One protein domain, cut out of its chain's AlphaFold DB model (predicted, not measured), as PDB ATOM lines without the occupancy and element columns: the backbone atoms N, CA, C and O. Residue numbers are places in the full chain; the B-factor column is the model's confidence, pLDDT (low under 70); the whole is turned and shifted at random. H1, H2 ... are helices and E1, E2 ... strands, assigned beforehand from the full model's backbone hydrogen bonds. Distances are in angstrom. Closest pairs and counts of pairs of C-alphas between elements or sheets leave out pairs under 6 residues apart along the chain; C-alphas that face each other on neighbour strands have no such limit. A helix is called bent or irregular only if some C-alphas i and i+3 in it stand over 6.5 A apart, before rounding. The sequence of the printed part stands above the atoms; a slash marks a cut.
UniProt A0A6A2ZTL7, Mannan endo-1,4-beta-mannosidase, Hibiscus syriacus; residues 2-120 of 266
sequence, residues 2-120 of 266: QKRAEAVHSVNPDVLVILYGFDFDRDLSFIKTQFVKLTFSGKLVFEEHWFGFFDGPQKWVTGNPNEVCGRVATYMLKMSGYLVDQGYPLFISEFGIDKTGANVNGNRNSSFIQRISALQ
ATOM      1  N   GLN A   2     168.141 132.318 159.867       92.50
ATOM      2  CA  GLN A   2     168.507 131.472 158.705       92.50
ATOM      3  C   GLN A   2     167.814 130.099 158.647       92.50
ATOM      4  O   GLN A   2     167.053 129.842 157.729       92.50
ATOM      5  N   LYS A   3     167.991 129.238 159.662       94.56
ATOM      6  CA  LYS A   3     167.381 127.891 159.669       94.56
ATOM      7  C   LYS A   3     165.856 127.904 159.493       94.56
ATOM      8  O   LYS A   3     165.306 126.995 158.890       94.56
ATOM      9  N   ARG A   4     165.177 128.926 160.030       92.31
ATOM     10  CA  ARG A   4     163.720 129.075 159.888       92.31
ATOM     11  C   ARG A   4     163.348 129.530 158.480       92.31
ATOM     12  O   ARG A   4     162.408 128.987 157.922       92.31
ATOM     13  N   ALA A   5     164.104 130.468 157.911       95.38
ATOM     14  CA  ALA A   5     163.926 130.905 156.530       95.38
ATOM     15  C   ALA A   5     164.067 129.734 155.543       95.38
ATOM     16  O   ALA A   5     163.190 129.535 154.710       95.38
ATOM     17  N   GLU A   6     165.111 128.914 155.701       97.12
ATOM     18  CA  GLU A   6     165.327 127.701 154.896       97.12
ATOM     19  C   GLU A   6     164.177 126.697 155.039       97.12
ATOM     20  O   GLU A   6     163.690 126.168 154.046       97.12
ATOM     21  N   ALA A   7     163.703 126.463 156.267       96.94
ATOM     22  CA  ALA A   7     162.606 125.531 156.520       96.94
ATOM     23  C   ALA A   7     161.262 126.007 155.940       96.94
ATOM     24  O   ALA A   7     160.472 125.191 155.481       96.94
ATOM     25  N   VAL A   8     160.987 127.315 155.953       95.75
ATOM     26  CA  VAL A   8     159.782 127.870 155.312       95.75
ATOM     27  C   VAL A   8     159.880 127.719 153.796       95.75
ATOM     28  O   VAL A   8     158.944 127.230 153.165       95.75
ATOM     29  N   HIS A   9     161.027 128.085 153.222       96.12
ATOM     30  CA  HIS A   9     161.228 128.035 151.777       96.12
ATOM     31  C   HIS A   9     161.226 126.602 151.223       96.12
ATOM     32  O   HIS A   9     160.719 126.378 150.128       96.12
ATOM     33  N   SER A  10     161.727 125.618 151.982       96.81
ATOM     34  CA  SER A  10     161.711 124.211 151.561       96.81
ATOM     35  C   SER A  10     160.304 123.612 151.485       96.81
ATOM     36  O   SER A  10     160.083 122.678 150.718       96.81
ATOM     37  N   VAL A  11     159.353 124.146 152.260       98.00
ATOM     38  CA  VAL A  11     157.944 123.723 152.240       98.00
ATOM     39  C   VAL A  11     157.158 124.465 151.162       98.00
ATOM     40  O   VAL A  11     156.314 123.865 150.500       98.00
ATOM     41  N   ASN A  12     157.413 125.762 150.983       97.38
ATOM     42  CA  ASN A  12     156.766 126.561 149.949       97.38
ATOM     43  C   ASN A  12     157.754 127.592 149.371       97.38
ATOM     44  O   ASN A  12     158.025 128.606 150.020       97.38
ATOM     45  N   PRO A  13     158.275 127.380 148.150       95.88
ATOM     46  CA  PRO A  13     159.247 128.292 147.558       95.88
ATOM     47  C   PRO A  13     158.626 129.603 147.050       95.88
ATOM     48  O   PRO A  13     159.352 130.549 146.735       95.88
ATOM     49  N   ASP A  14     157.295 129.695 146.975       96.31
ATOM     50  CA  ASP A  14     156.611 130.845 146.390       96.31
ATOM     51  C   ASP A  14     156.416 132.003 147.373       96.31
ATOM     52  O   ASP A  14     156.312 133.152 146.931       96.31
ATOM     53  N   VAL A  15     156.449 131.745 148.684       96.00
ATOM     54  CA  VAL A  15     156.220 132.776 149.710       96.00
ATOM     55  C   VAL A  15     157.434 133.681 149.931       96.00
ATOM     56  O   VAL A  15     158.587 133.284 149.753       96.00
ATOM     57  N   LEU A  16     157.165 134.919 150.353       95.50
ATOM     58  CA  LEU A  16     158.189 135.819 150.880       95.50
ATOM     59  C   LEU A  16     158.556 135.411 152.311       95.50
ATOM     60  O   LEU A  16     157.697 134.995 153.088       95.50
ATOM     61  N   VAL A  17     159.827 135.581 152.665       95.56
ATOM     62  CA  VAL A  17     160.326 135.379 154.025       95.56
ATOM     63  C   VAL A  17     160.688 136.735 154.610       95.56
ATOM     64  O   VAL A  17     161.613 137.394 154.135       95.56
ATOM     65  N   ILE A  18     159.952 137.133 155.646       94.94
ATOM     66  CA  ILE A  18     160.161 138.385 156.370       94.94
ATOM     67  C   ILE A  18     161.069 138.103 157.571       94.94
ATOM     68  O   ILE A  18     160.785 137.209 158.373       94.94
ATOM     69  N   LEU A  19     162.191 138.818 157.661       94.44
ATOM     70  CA  LEU A  19     163.121 138.738 158.783       94.44
ATOM     71  C   LEU A  19     163.082 140.014 159.615       94.44
ATOM     72  O   LEU A  19     163.351 141.104 159.112       94.44
ATOM     73  N   TYR A  20     162.815 139.816 160.896       91.88
ATOM     74  CA  TYR A  20     162.725 140.847 161.914       91.88
ATOM     75  C   TYR A  20     164.078 141.105 162.599       91.88
ATOM     76  O   TYR A  20     165.049 140.361 162.402       91.88
ATOM     77  N   GLY A  21     164.154 142.197 163.356       92.00
ATOM     78  CA  GLY A  21     165.384 142.719 163.946       92.00
ATOM     79  C   GLY A  21     165.553 142.397 165.433       92.00
ATOM     80  O   GLY A  21     164.942 141.489 165.993       92.00
ATOM     81  N   PHE A  22     166.439 143.144 166.086       92.12
ATOM     82  CA  PHE A  22     166.493 143.233 167.547       92.12
ATOM     83  C   PHE A  22     165.855 144.544 168.025       92.12
ATOM     84  O   PHE A  22     165.494 145.391 167.213       92.12
ATOM     85  N   ASP A  23     165.732 144.709 169.349       91.50
ATOM     86  CA  ASP A  23     165.165 145.911 169.985       91.50
ATOM     87  C   ASP A  23     163.777 146.275 169.436       91.50
ATOM     88  O   ASP A  23     163.586 147.349 168.876       91.50
ATOM     89  N   PHE A  24     162.816 145.350 169.571       92.19
ATOM     90  CA  PHE A  24     161.462 145.503 169.013       92.19
ATOM     91  C   PHE A  24     161.501 145.803 167.509       92.19
ATOM     92  O   PHE A  24     160.863 146.738 167.044       92.19
ATOM     93  N   ASP A  25     162.328 145.052 166.780       91.81
ATOM     94  CA  ASP A  25     162.483 145.142 165.326       91.81
ATOM     95  C   ASP A  25     162.916 146.519 164.814       91.81
ATOM     96  O   ASP A  25     162.568 146.928 163.713       91.81
ATOM     97  N   ARG A  26     163.723 147.235 165.603       89.06
ATOM     98  CA  ARG A  26     164.332 148.523 165.221       89.06
ATOM     99  C   ARG A  26     165.791 148.413 164.805       89.06
ATOM    100  O   ARG A  26     166.370 149.354 164.264       89.06
ATOM    101  N   ASP A  27     166.434 147.302 165.154       93.75
ATOM    102  CA  ASP A  27     167.861 147.095 164.937       93.75
ATOM    103  C   ASP A  27     168.114 145.946 163.959       93.75
ATOM    104  O   ASP A  27     168.120 144.766 164.321       93.75
ATOM    105  N   LEU A  28     168.396 146.321 162.711       94.94
ATOM    106  CA  LEU A  28     168.890 145.444 161.648       94.94
ATOM    107  C   LEU A  28     170.388 145.670 161.362       94.94
ATOM    108  O   LEU A  28     170.923 145.226 160.339       94.94
ATOM    109  N   SER A  29     171.114 146.358 162.249       94.69
ATOM    110  CA  SER A  29     172.511 146.748 162.022       94.69
ATOM    111  C   SER A  29     173.477 145.560 162.041       94.69
ATOM    112  O   SER A  29     174.502 145.591 161.357       94.69
ATOM    113  N   PHE A  30     173.120 144.483 162.749       92.94
ATOM    114  CA  PHE A  30     173.902 143.245 162.819       92.94
ATOM    115  C   PHE A  30     174.060 142.554 161.453       92.94
ATOM    116  O   PHE A  30     175.037 141.837 161.239       92.94
ATOM    117  N   ILE A  31     173.155 142.796 160.497       93.56
ATOM    118  CA  ILE A  31     173.239 142.215 159.146       93.56
ATOM    119  C   ILE A  31     174.467 142.745 158.384       93.56
ATOM    120  O   ILE A  31     174.999 142.041 157.525       93.56
ATOM    121  N   LYS A  32     174.992 143.929 158.743       91.38
ATOM    122  CA  LYS A  32     176.231 144.480 158.157       91.38
ATOM    123  C   LYS A  32     177.440 143.583 158.399       91.38
ATOM    124  O   LYS A  32     178.303 143.479 157.533       91.38
ATOM    125  N   THR A  33     177.528 142.979 159.581       91.12
ATOM    126  CA  THR A  33     178.669 142.147 159.985       91.12
ATOM    127  C   THR A  33     178.376 140.664 159.809       91.12
ATOM    128  O   THR A  33     179.274 139.893 159.474       91.12
ATOM    129  N   GLN A  34     177.118 140.260 159.984       90.62
ATOM    130  CA  GLN A  34     176.683 138.880 159.865       90.62
ATOM    131  C   GLN A  34     175.506 138.772 158.900       90.62
ATOM    132  O   GLN A  34     174.343 138.666 159.291       90.62
ATOM    133  N   PHE A  35     175.832 138.767 157.608       88.88
ATOM    134  CA  PHE A  35     174.822 138.663 156.569       88.88
ATOM    135  C   PHE A  35     174.077 137.315 156.611       88.88
ATOM    136  O   PHE A  35     174.655 136.256 156.888       88.88
ATOM    137  N   VAL A  36     172.777 137.343 156.303       89.75
ATOM    138  CA  VAL A  36     171.921 136.153 156.259       89.75
ATOM    139  C   VAL A  36     172.238 135.346 154.994       89.75
ATOM    140  O   VAL A  36     171.781 135.678 153.907       89.75
ATOM    141  N   LYS A  37     173.030 134.276 155.119       91.44
ATOM    142  CA  LYS A  37     173.319 133.359 154.008       91.44
ATOM    143  C   LYS A  37     172.158 132.384 153.840       91.44
ATOM    144  O   LYS A  37     171.883 131.623 154.767       91.44
ATOM    145  N   LEU A  38     171.503 132.438 152.684       94.00
ATOM    146  CA  LEU A  38     170.381 131.579 152.318       94.00
ATOM    147  C   LEU A  38     170.679 130.844 151.009       94.00
ATOM    148  O   LEU A  38     171.448 131.340 150.181       94.00
ATOM    149  N   THR A  39     170.069 129.678 150.819       95.56
ATOM    150  CA  THR A  39     170.163 128.890 149.579       95.56
ATOM    151  C   THR A  39     169.319 129.463 148.438       95.56
ATOM    152  O   THR A  39     169.535 129.115 147.278       95.56
ATOM    153  N   PHE A  40     168.399 130.378 148.753       94.25
ATOM    154  CA  PHE A  40     167.495 131.037 147.815       94.25
ATOM    155  C   PHE A  40     167.702 132.557 147.778       94.25
ATOM    156  O   PHE A  40     168.242 133.163 148.705       94.25
ATOM    157  N   SER A  41     167.236 133.193 146.702       92.00
ATOM    158  CA  SER A  41     167.310 134.641 146.484       92.00
ATOM    159  C   SER A  41     165.964 135.201 146.008       92.00
ATOM    160  O   SER A  41     165.046 134.455 145.675       92.00
ATOM    161  N   GLY A  42     165.799 136.527 146.039       89.75
ATOM    162  CA  GLY A  42     164.590 137.197 145.532       89.75
ATOM    163  C   GLY A  42     163.315 137.022 146.370       89.75
ATOM    164  O   GLY A  42     162.264 137.511 145.970       89.75
ATOM    165  N   LYS A  43     163.388 136.348 147.527       93.50
ATOM    166  CA  LYS A  43     162.248 136.128 148.442       93.50
ATOM    167  C   LYS A  43     162.413 136.781 149.816       93.50
ATOM    168  O   LYS A  43     161.504 136.711 150.636       93.50
ATOM    169  N   LEU A  44     163.574 137.379 150.083       92.50
ATOM    170  CA  LEU A  44     163.915 137.940 151.386       92.50
ATOM    171  C   LEU A  44     163.420 139.388 151.517       92.50
ATOM    172  O   LEU A  44     163.708 140.217 150.655       92.50
ATOM    173  N   VAL A  45     162.729 139.678 152.620       93.25
ATOM    174  CA  VAL A  45     162.277 141.017 153.025       93.25
ATOM    175  C   VAL A  45     162.724 141.257 154.465       93.25
ATOM    176  O   VAL A  45     162.654 140.345 155.288       93.25
ATOM    177  N   PHE A  46     163.183 142.465 154.778       93.19
ATOM    178  CA  PHE A  46     163.499 142.854 156.154       93.19
ATOM    179  C   PHE A  46     162.375 143.678 156.761       93.19
ATOM    180  O   PHE A  46     161.678 144.393 156.044       93.19
ATOM    181  N   GLU A  47     162.211 143.578 158.071       93.56
ATOM    182  CA  GLU A  47     161.137 144.221 158.821       93.56
ATOM    183  C   GLU A  47     161.681 145.257 159.804       93.56
ATOM    184  O   GLU A  47     162.666 144.999 160.491       93.56
ATOM    185  N   GLU A  48     161.023 146.414 159.856       89.81
ATOM    186  CA  GLU A  48     161.302 147.491 160.807       89.81
ATOM    187  C   GLU A  48     160.007 147.906 161.513       89.81
ATOM    188  O   GLU A  48     158.970 148.078 160.865       89.81
ATOM    189  N   HIS A  49     160.064 148.147 162.819       90.56
ATOM    190  CA  HIS A  49     158.966 148.776 163.556       90.56
ATOM    191  C   HIS A  49     159.324 150.205 163.941       90.56
ATOM    192  O   HIS A  49     160.461 150.514 164.298       90.56
ATOM    193  N   TRP A  50     158.339 151.102 163.943       86.44
ATOM    194  CA  TRP A  50     158.556 152.444 164.468       86.44
ATOM    195  C   TRP A  50     157.328 153.022 165.164       86.44
ATOM    196  O   TRP A  50     156.256 153.165 164.582       86.44
ATOM    197  N   PHE A  51     157.527 153.485 166.395       82.94
ATOM    198  CA  PHE A  51     156.555 154.273 167.136       82.94
ATOM    199  C   PHE A  51     157.228 155.490 167.763       82.94
ATOM    200  O   PHE A  51     158.351 155.416 168.254       82.94
ATOM    201  N   GLY A  52     156.502 156.604 167.865       77.31
ATOM    202  CA  GLY A  52     157.037 157.836 168.453       77.31
ATOM    203  C   GLY A  52     157.546 157.728 169.888       77.31
ATOM    204  O   GLY A  52     158.385 158.521 170.311       77.31
ATOM    205  N   PHE A  53     157.026 156.779 170.670       79.00
ATOM    206  CA  PHE A  53     157.480 156.560 172.043       79.00
ATOM    207  C   PHE A  53     158.828 155.831 172.109       79.00
ATOM    208  O   PHE A  53     159.522 155.968 173.115       79.00
ATOM    209  N   PHE A  54     159.238 155.139 171.039       83.81
ATOM    210  CA  PHE A  54     160.567 154.536 170.927       83.81
ATOM    211  C   PHE A  54     161.694 155.575 170.907       83.81
ATOM    212  O   PHE A  54     162.831 155.273 171.274       83.81
ATOM    213  N   ASP A  55     161.387 156.814 170.516       82.62
ATOM    214  CA  ASP A  55     162.334 157.931 170.570       82.62
ATOM    215  C   ASP A  55     162.480 158.491 171.997       82.62
ATOM    216  O   ASP A  55     163.422 159.223 172.301       82.62
ATOM    217  N   GLY A  56     161.556 158.127 172.892       84.06
ATOM    218  CA  GLY A  56     161.445 158.587 174.269       84.06
ATOM    219  C   GLY A  56     160.182 159.431 174.494       84.06
ATOM    220  O   GLY A  56     159.808 160.236 173.639       84.06
ATOM    221  N   PRO A  57     159.541 159.327 175.673       79.94
ATOM    222  CA  PRO A  57     158.182 159.834 175.910       79.94
ATOM    223  C   PRO A  57     158.040 161.362 175.827       79.94
ATOM    224  O   PRO A  57     156.931 161.868 175.702       79.94
ATOM    225  N   GLN A  58     159.149 162.101 175.914       82.38
ATOM    226  CA  GLN A  58     159.167 163.566 175.939       82.38
ATOM    227  C   GLN A  58     159.927 164.184 174.761       82.38
ATOM    228  O   GLN A  58     159.983 165.407 174.658       82.38
ATOM    229  N   LYS A  59     160.537 163.379 173.876       86.31
ATOM    230  CA  LYS A  59     161.441 163.926 172.852       86.31
ATOM    231  C   LYS A  59     160.715 164.805 171.844       86.31
ATOM    232  O   LYS A  59     161.196 165.902 171.596       86.31
ATOM    233  N   TRP A  60     159.560 164.392 171.323       83.31
ATOM    234  CA  TRP A  60     158.796 165.238 170.399       83.31
ATOM    235  C   TRP A  60     158.001 166.342 171.114       83.31
ATOM    236  O   TRP A  60     157.586 167.312 170.479       83.31
ATOM    237  N   VAL A  61     157.810 166.224 172.434       82.44
ATOM    238  CA  VAL A  61     157.116 167.226 173.260       82.44
ATOM    239  C   VAL A  61     158.008 168.439 173.507       82.44
ATOM    240  O   VAL A  61     157.605 169.566 173.236       82.44
ATOM    241  N   THR A  62     159.222 168.213 174.012       86.44
ATOM    242  CA  THR A  62     160.130 169.292 174.435       86.44
ATOM    243  C   THR A  62     161.246 169.570 173.437       86.44
ATOM    244  O   THR A  62     161.880 170.620 173.515       86.44
ATOM    245  N   GLY A  63     161.503 168.655 172.505       87.44
ATOM    246  CA  GLY A  63     162.534 168.819 171.489       87.44
ATOM    247  C   GLY A  63     162.083 169.703 170.334       87.44
ATOM    248  O   GLY A  63     160.905 169.743 169.971       87.44
ATOM    249  N   ASN A  64     163.047 170.388 169.722       87.56
ATOM    250  CA  ASN A  64     162.828 171.055 168.449       87.56
ATOM    251  C   ASN A  64     162.482 170.005 167.366       87.56
ATOM    252  O   ASN A  64     163.200 169.008 167.233       87.56
ATOM    253  N   PRO A  65     161.420 170.204 166.562       84.62
ATOM    254  CA  PRO A  65     160.992 169.203 165.584       84.62
ATOM    255  C   PRO A  65     162.044 168.839 164.525       84.62
ATOM    256  O   PRO A  65     162.063 167.696 164.070       84.62
ATOM    257  N   ASN A  66     162.927 169.766 164.136       86.75
ATOM    258  CA  ASN A  66     163.995 169.486 163.169       86.75
ATOM    259  C   ASN A  66     165.101 168.627 163.775       86.75
ATOM    260  O   ASN A  66     165.525 167.665 163.139       86.75
ATOM    261  N   GLU A  67     165.527 168.944 164.998       87.81
ATOM    262  CA  GLU A  67     166.547 168.173 165.719       87.81
ATOM    263  C   GLU A  67     166.070 166.735 165.966       87.81
ATOM    264  O   GLU A  67     166.786 165.765 165.698       87.81
ATOM    265  N   VAL A  68     164.829 166.584 166.447       87.25
ATOM    266  CA  VAL A  68     164.250 165.265 166.723       87.25
ATOM    267  C   VAL A  68     164.072 164.490 165.420       87.25
ATOM    268  O   VAL A  68     164.534 163.355 165.324       87.25
ATOM    269  N   CYS A  69     163.500 165.106 164.380       85.25
ATOM    270  CA  CYS A  69     163.320 164.434 163.095       85.25
ATOM    271  C   CYS A  69     164.652 164.037 162.446       85.25
ATOM    272  O   CYS A  69     164.764 162.914 161.954       85.25
ATOM    273  N   GLY A  70     165.665 164.908 162.476       85.38
ATOM    274  CA  GLY A  70     167.002 164.612 161.957       85.38
ATOM    275  C   GLY A  70     167.651 163.430 162.677       85.38
ATOM    276  O   GLY A  70     168.178 162.521 162.029       85.38
ATOM    277  N   ARG A  71     167.535 163.377 164.009       88.00
ATOM    278  CA  ARG A  71     168.038 162.255 164.815       88.00
ATOM    279  C   ARG A  71     167.338 160.943 164.480       88.00
ATOM    280  O   ARG A  71     168.019 159.943 164.266       88.00
ATOM    281  N   VAL A  72     166.008 160.948 164.433       86.25
ATOM    282  CA  VAL A  72     165.214 159.738 164.174       86.25
ATOM    283  C   VAL A  72     165.465 159.221 162.759       86.25
ATOM    284  O   VAL A  72     165.750 158.039 162.588       86.25
ATOM    285  N   ALA A  73     165.470 160.101 161.752       83.44
ATOM    286  CA  ALA A  73     165.780 159.718 160.376       83.44
ATOM    287  C   ALA A  73     167.199 159.138 160.249       83.44
ATOM    288  O   ALA A  73     167.392 158.105 159.612       83.44
ATOM    289  N   THR A  74     168.189 159.760 160.898       86.56
ATOM    290  CA  THR A  74     169.574 159.257 160.912       86.56
ATOM    291  C   THR A  74     169.668 157.888 161.575       86.56
ATOM    292  O   THR A  74     170.373 157.011 161.076       86.56
ATOM    293  N   TYR A  75     168.956 157.692 162.688       88.50
ATOM    294  CA  TYR A  75     168.895 156.408 163.373       88.50
ATOM    295  C   TYR A  75     168.304 155.333 162.453       88.50
ATOM    296  O   TYR A  75     168.996 154.362 162.163       88.50
ATOM    297  N   MET A  76     167.108 155.544 161.896       86.31
ATOM    298  CA  MET A  76     166.472 154.563 161.004       86.31
ATOM    299  C   MET A  76     167.342 154.209 159.792       86.31
ATOM    300  O   MET A  76     167.539 153.035 159.487       86.31
ATOM    301  N   LEU A  77     167.936 155.206 159.125       85.88
ATOM    302  CA  LEU A  77     168.830 154.953 157.989       85.88
ATOM    303  C   LEU A  77     170.052 154.118 158.393       85.88
ATOM    304  O   LEU A  77     170.477 153.220 157.661       85.88
ATOM    305  N   LYS A  78     170.607 154.382 159.580       89.94
ATOM    306  CA  LYS A  78     171.755 153.644 160.110       89.94
ATOM    307  C   LYS A  78     171.394 152.207 160.485       89.94
ATOM    308  O   LYS A  78     172.225 151.324 160.237       89.94
ATOM    309  N   MET A  79     170.225 151.996 161.087       92.06
ATOM    310  CA  MET A  79     169.820 150.706 161.644       92.06
ATOM    311  C   MET A  79     169.250 149.755 160.595       92.06
ATOM    312  O   MET A  79     169.600 148.581 160.630       92.06
ATOM    313  N   SER A  80     168.474 150.249 159.629       90.12
ATOM    314  CA  SER A  80     167.813 149.405 158.623       90.12
ATOM    315  C   SER A  80     167.779 149.997 157.218       90.12
ATOM    316  O   SER A  80     167.882 149.246 156.249       90.12
ATOM    317  N   GLY A  81     167.726 151.325 157.066       86.31
ATOM    318  CA  GLY A  81     167.596 151.962 155.748       86.31
ATOM    319  C   GLY A  81     168.715 151.617 154.754       86.31
ATOM    320  O   GLY A  81     168.450 151.500 153.562       86.31
ATOM    321  N   TYR A  82     169.931 151.338 155.232       87.75
ATOM    322  CA  TYR A  82     171.044 150.882 154.385       87.75
ATOM    323  C   TYR A  82     170.742 149.592 153.586       87.75
ATOM    324  O   TYR A  82     171.381 149.339 152.565       87.75
ATOM    325  N   LEU A  83     169.792 148.763 154.037       88.62
ATOM    326  CA  LEU A  83     169.374 147.553 153.321       88.62
ATOM    327  C   LEU A  83     168.642 147.902 152.021       88.62
ATOM    328  O   LEU A  83     168.812 147.207 151.019       88.62
ATOM    329  N   VAL A  84     167.903 149.017 152.007       85.19
ATOM    330  CA  VAL A  84     167.248 149.545 150.801       85.19
ATOM    331  C   VAL A  84     168.293 149.987 149.779       85.19
ATOM    332  O   VAL A  84     168.180 149.657 148.595       85.19
ATOM    333  N   ASP A  85     169.362 150.650 150.230       82.00
ATOM    334  CA  ASP A  85     170.478 151.043 149.360       82.00
ATOM    335  C   ASP A  85     171.145 149.819 148.715       82.00
ATOM    336  O   ASP A  85     171.474 149.842 147.526       82.00
ATOM    337  N   GLN A  86     171.250 148.717 149.467       85.31
ATOM    338  CA  GLN A  86     171.747 147.419 148.997       85.31
ATOM    339  C   GLN A  86     170.757 146.651 148.102       85.31
ATOM    340  O   GLN A  86     171.120 145.612 147.549       85.31
ATOM    341  N   GLY A  87     169.535 147.156 147.917       82.69
ATOM    342  CA  GLY A  87     168.521 146.567 147.042       82.69
ATOM    343  C   GLY A  87     167.579 145.572 147.716       82.69
ATOM    344  O   GLY A  87     166.811 144.917 147.012       82.69
ATOM    345  N   TYR A  88     167.599 145.462 149.045       87.12
ATOM    346  CA  TYR A  88     166.637 144.642 149.777       87.12
ATOM    347  C   TYR A  88     165.352 145.424 150.082       87.12
ATOM    348  O   TYR A  88     165.420 146.594 150.466       87.12
ATOM    349  N   PRO A  89     164.171 144.792 149.971       88.38
ATOM    350  CA  PRO A  89     162.933 145.382 150.457       88.38
ATOM    351  C   PRO A  89     162.962 145.542 151.982       88.38
ATOM    352  O   PRO A  89     163.297 144.596 152.701       88.38
ATOM    353  N   LEU A  90     162.562 146.722 152.461       87.69
ATOM    354  CA  LEU A  90     162.348 147.013 153.877       87.69
ATOM    355  C   LEU A  90     160.860 147.295 154.109       87.69
ATOM    356  O   LEU A  90     160.304 148.243 153.550       87.69
ATOM    357  N   PHE A  91     160.222 146.461 154.918       88.56
ATOM    358  CA  PHE A  91     158.809 146.525 155.252       88.56
ATOM    359  C   PHE A  91     158.629 147.122 156.648       88.56
ATOM    360  O   PHE A  91     159.067 146.539 157.634       88.56
ATOM    361  N   ILE A  92     157.976 148.284 156.730       86.94
ATOM    362  CA  ILE A  92     157.581 148.864 158.018       86.94
ATOM    363  C   ILE A  92     156.226 148.265 158.398       86.94
ATOM    364  O   ILE A  92     155.189 148.742 157.931       86.94
ATOM    365  N   SER A  93     156.244 147.177 159.163       88.94
ATOM    366  CA  SER A  93     155.052 146.379 159.485       88.94
ATOM    367  C   SER A  93     154.244 146.960 160.645       88.94
ATOM    368  O   SER A  93     153.014 146.920 160.608       88.94
ATOM    369  N   GLU A  94     154.917 147.552 161.632       88.31
ATOM    370  CA  GLU A  94     154.283 148.143 162.804       88.31
ATOM    371  C   GLU A  94     154.634 149.619 162.951       88.31
ATOM    372  O   GLU A  94     155.796 150.025 163.036       88.31
ATOM    373  N   PHE A  95     153.585 150.433 163.002       85.50
ATOM    374  CA  PHE A  95     153.669 151.840 163.339       85.50
ATOM    375  C   PHE A  95     152.335 152.345 163.867       85.50
ATOM    376  O   PHE A  95     151.266 151.835 163.528       85.50
ATOM    377  N   GLY A  96     152.378 153.401 164.672       76.38
ATOM    378  CA  GLY A  96     151.160 153.940 165.250       76.38
ATOM    379  C   GLY A  96     151.339 155.294 165.907       76.38
ATOM    380  O   GLY A  96     152.414 155.648 166.395       76.38
ATOM    381  N   ILE A  97     150.236 156.034 165.924       76.38
ATOM    382  CA  ILE A  97     150.087 157.304 166.626       76.38
ATOM    383  C   ILE A  97     148.740 157.307 167.338       76.38
ATOM    384  O   ILE A  97     147.755 156.757 166.837       76.38
ATOM    385  N   ASP A  98     148.684 157.972 168.481       73.69
ATOM    386  CA  ASP A  98     147.417 158.319 169.108       73.69
ATOM    387  C   ASP A  98     146.790 159.499 168.345       73.69
ATOM    388  O   ASP A  98     147.377 160.576 168.268       73.69
ATOM    389  N   LYS A  99     145.608 159.279 167.752       71.12
ATOM    390  CA  LYS A  99     144.865 160.281 166.966       71.12
ATOM    391  C   LYS A  99     143.813 161.043 167.772       71.12
ATOM    392  O   LYS A  99     143.093 161.857 167.199       71.12
ATOM    393  N   THR A 100     143.699 160.797 169.075       77.56
ATOM    394  CA  THR A 100     142.734 161.505 169.935       77.56
ATOM    395  C   THR A 100     143.094 162.977 170.139       77.56
ATOM    396  O   THR A 100     142.263 163.756 170.593       77.56
ATOM    397  N   GLY A 101     144.335 163.365 169.831       70.94
ATOM    398  CA  GLY A 101     144.853 164.694 170.124       70.94
ATOM    399  C   GLY A 101     145.408 164.835 171.546       70.94
ATOM    400  O   GLY A 101     146.092 165.819 171.816       70.94
ATOM    401  N   ALA A 102     145.208 163.851 172.431       75.06
ATOM    402  CA  ALA A 102     145.671 163.912 173.819       75.06
ATOM    403  C   ALA A 102     147.196 163.738 173.957       75.06
ATOM    404  O   ALA A 102     147.813 164.291 174.870       75.06
ATOM    405  N   ASN A 103     147.826 162.999 173.040       74.69
ATOM    406  CA  ASN A 103     149.255 162.717 173.084       74.69
ATOM    407  C   ASN A 103     150.063 163.659 172.177       74.69
ATOM    408  O   ASN A 103     150.213 163.434 170.975       74.69
ATOM    409  N   VAL A 104     150.663 164.689 172.776       72.12
ATOM    410  CA  VAL A 104     151.510 165.670 172.069       72.12
ATOM    411  C   VAL A 104     152.680 165.007 171.324       72.12
ATOM    412  O   VAL A 104     153.020 165.441 170.221       72.12
ATOM    413  N   ASN A 105     153.270 163.941 171.880       72.31
ATOM    414  CA  ASN A 105     154.384 163.215 171.262       72.31
ATOM    415  C   ASN A 105     153.942 162.541 169.947       72.31
ATOM    416  O   ASN A 105     154.642 162.636 168.941       72.31
ATOM    417  N   GLY A 106     152.755 161.922 169.942       65.25
ATOM    418  CA  GLY A 106     152.148 161.294 168.759       65.25
ATOM    419  C   GLY A 106     151.575 162.285 167.735       65.25
ATOM    420  O   GLY A 106     151.626 162.066 166.530       65.25
ATOM    421  N   ASN A 107     151.064 163.432 168.175       69.00
ATOM    422  CA  ASN A 107     150.484 164.401 167.240       69.00
ATOM    423  C   ASN A 107     151.553 165.054 166.348       69.00
ATOM    424  O   ASN A 107     151.352 165.225 165.142       69.00
ATOM    425  N   ARG A 108     152.719 165.379 166.922       69.38
ATOM    426  CA  ARG A 108     153.830 166.042 166.211       69.38
ATOM    427  C   ARG A 108     154.549 165.139 165.205       69.38
ATOM    428  O   ARG A 108     155.227 165.626 164.294       69.38
ATOM    429  N   ASN A 109     154.353 163.830 165.316       67.31
ATOM    430  CA  ASN A 109     154.924 162.836 164.416       67.31
ATOM    431  C   ASN A 109     153.869 162.133 163.541       67.31
ATOM    432  O   ASN A 109     154.167 161.139 162.889       67.31
ATOM    433  N   SER A 110     152.654 162.677 163.470       63.41
ATOM    434  CA  SER A 110     151.510 162.036 162.814       63.41
ATOM    435  C   SER A 110     151.695 161.705 161.328       63.41
ATOM    436  O   SER A 110     151.122 160.731 160.844       63.41
ATOM    437  N   SER A 111     152.530 162.459 160.606       64.44
ATOM    438  CA  SER A 111     152.905 162.160 159.216       64.44
ATOM    439  C   SER A 111     154.269 161.480 159.068       64.44
ATOM    440  O   SER A 111     154.810 161.428 157.971       64.44
ATOM    441  N   PHE A 112     154.853 160.932 160.138       69.44
ATOM    442  CA  PHE A 112     156.192 160.335 160.106       69.44
ATOM    443  C   PHE A 112     156.366 159.261 159.032       69.44
ATOM    444  O   PHE A 112     157.339 159.301 158.286       69.44
ATOM    445  N   ILE A 113     155.400 158.354 158.882       63.91
ATOM    446  CA  ILE A 113     155.477 157.304 157.860       63.91
ATOM    447  C   ILE A 113     155.432 157.886 156.448       63.91
ATOM    448  O   ILE A 113     156.196 157.449 155.600       63.91
ATOM    449  N   GLN A 114     154.622 158.921 156.202       64.44
ATOM    450  CA  GLN A 114     154.627 159.648 154.923       64.44
ATOM    451  C   GLN A 114     155.965 160.374 154.690       64.44
ATOM    452  O   GLN A 114     156.408 160.520 153.553       64.44
ATOM    453  N   ARG A 115     156.633 160.805 155.770       66.06
ATOM    454  CA  ARG A 115     157.952 161.449 155.717       66.06
ATOM    455  C   ARG A 115     159.073 160.452 155.417       66.06
ATOM    456  O   ARG A 115     159.923 160.759 154.588       66.06
ATOM    457  N   ILE A 116     159.077 159.277 156.050       61.06
ATOM    458  CA  ILE A 116     160.083 158.225 155.824       61.06
ATOM    459  C   ILE A 116     159.832 157.460 154.523       61.06
ATOM    460  O   ILE A 116     160.800 157.122 153.851       61.06
ATOM    461  N   SER A 117     158.580 157.235 154.110       57.97
ATOM    462  CA  SER A 117     158.279 156.573 152.829       57.97
ATOM    463  C   SER A 117     158.846 157.337 151.634       57.97
ATOM    464  O   SER A 117     159.194 156.748 150.621       57.97
ATOM    465  N   ALA A 118     159.024 158.649 151.768       53.56
ATOM    466  CA  ALA A 118     159.712 159.459 150.777       53.56
ATOM    467  C   ALA A 118     161.240 159.392 150.849       53.56
ATOM    468  O   ALA A 118     161.912 159.693 149.869       53.56
ATOM    469  N   LEU A 119     161.794 159.016 152.005       50.06
ATOM    470  CA  LEU A 119     163.215 158.699 152.164       50.06
ATOM    471  C   LEU A 119     163.544 157.269 151.728       50.06
ATOM    472  O   LEU A 119     164.722 156.952 151.585       50.06
ATOM    473  N   GLN A 120     162.539 156.416 151.506       54.62
ATOM    474  CA  GLN A 120     162.732 155.135 150.837       54.62
ATOM    475  C   GLN A 120     163.115 155.418 149.381       54.62
ATOM    476  O   GLN A 120     162.277 155.673 148.517       54.62
TER     477      GLN A 120
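This is residues 2 to 120 of the 266 residues of the protein "Mannan endo-1,4-beta-mannosidase" of Hibiscus syriacus (UniProt A0A6A2ZTL7). A narrow, twisted sheet of three strands runs along an elongated domain, with E2 in its middle and the long, kinked helix H5 beside the strands. H1 sits by E1 at one end, the short helices H3, H4 and H6 cluster at the other, and H7 folds back to E3, near H5. The printed part has 119 residues with seven named helices and three named strands, in the order H1 E1 H2 E2 H3 H4 H5 E3 H6 H7. The sheet, in order E1 E2 E3, is parallel, and the class is mixed, helices and strands. The whole is only just loose, close to compact, with a radius of gyration of the C-alphas of 16.3 A and spans of 49 by 28 by 24 A.

Start at inner strand E2, residues 44 to 51, whose pairing is staggered: residues 44 to 46 pair with edge strand E1, residues 17 to 19, and 46 to 51 with edge strand E3, residues 90 to 96. Look for N 19 and O 45 at 2.9 A, and N 91 and O 46 at 2.8 A. The sheet is only just strongly twisted, its C-alphas lying up to 4.3 A off the best plane. The arrangement is two layers, helices on one face of a sheet: H1, residues 2 to 11, H5, residues 65 to 85, and H7, residues 112 to 117. H5 has a height of 7.8 A over the sheet but is only just over none of its strands, with 2 C-alphas falling on E3; its closest C-alphas to E3 are Val 84 and Leu 90, 6.3 A apart. Two strand-helix-strand units, parallel neighbour strands with helices between, follow: E1, H2, residues 29 to 32, and E2, with a right-handed crossover; then E2, H3, residues 52 to 55, H4, residues 59 to 62, H5 and E3. H2 and H5 only just touch, with 3 pairs of C-alphas within 8 A, the closest being Ser 29 and Met 79 at 4.8 A, and H5 does so with residues 78 to 80 alone. H6, residues 104 to 107, touches H4, closest C-alphas Trp 60 and Asn 105 at 4.9 A, and H3, closest Gly 52 and Gly 106 at 6.0 A. H1 and H5 are apart. Every O i to N i+4 pair is within hydrogen-bond range in H7, but 5 of 6 in H1 and 13 of 17 in H5; H2, H3, H4 and H6 are too short for such a pair, and their one O i to N i+3 pair is within range except in H4.

Find C-alpha 44 at (163.915, 137.940, 151.386); from there E2 runs 23.9 A. H5 runs 26.1 A from C-alpha 65 at (160.992, 169.203, 165.584), with a kink of 60 degrees near residue 79, and is irregular, C-alphas 79 and 82 being 7.4 A apart. E3 measures 17.4 A and H1 14.6 A. H7 ends at C-alpha 117, (158.279, 156.573, 152.829).

The C-alphas farthest apart are those of Val 11 and Thr 62, 50.7 A. The printed part has no cut, and the link from H2 to E2, 11 residues, is long. Mean pLDDT of the printed part is 85.0, with residues 106 to 120 under 70.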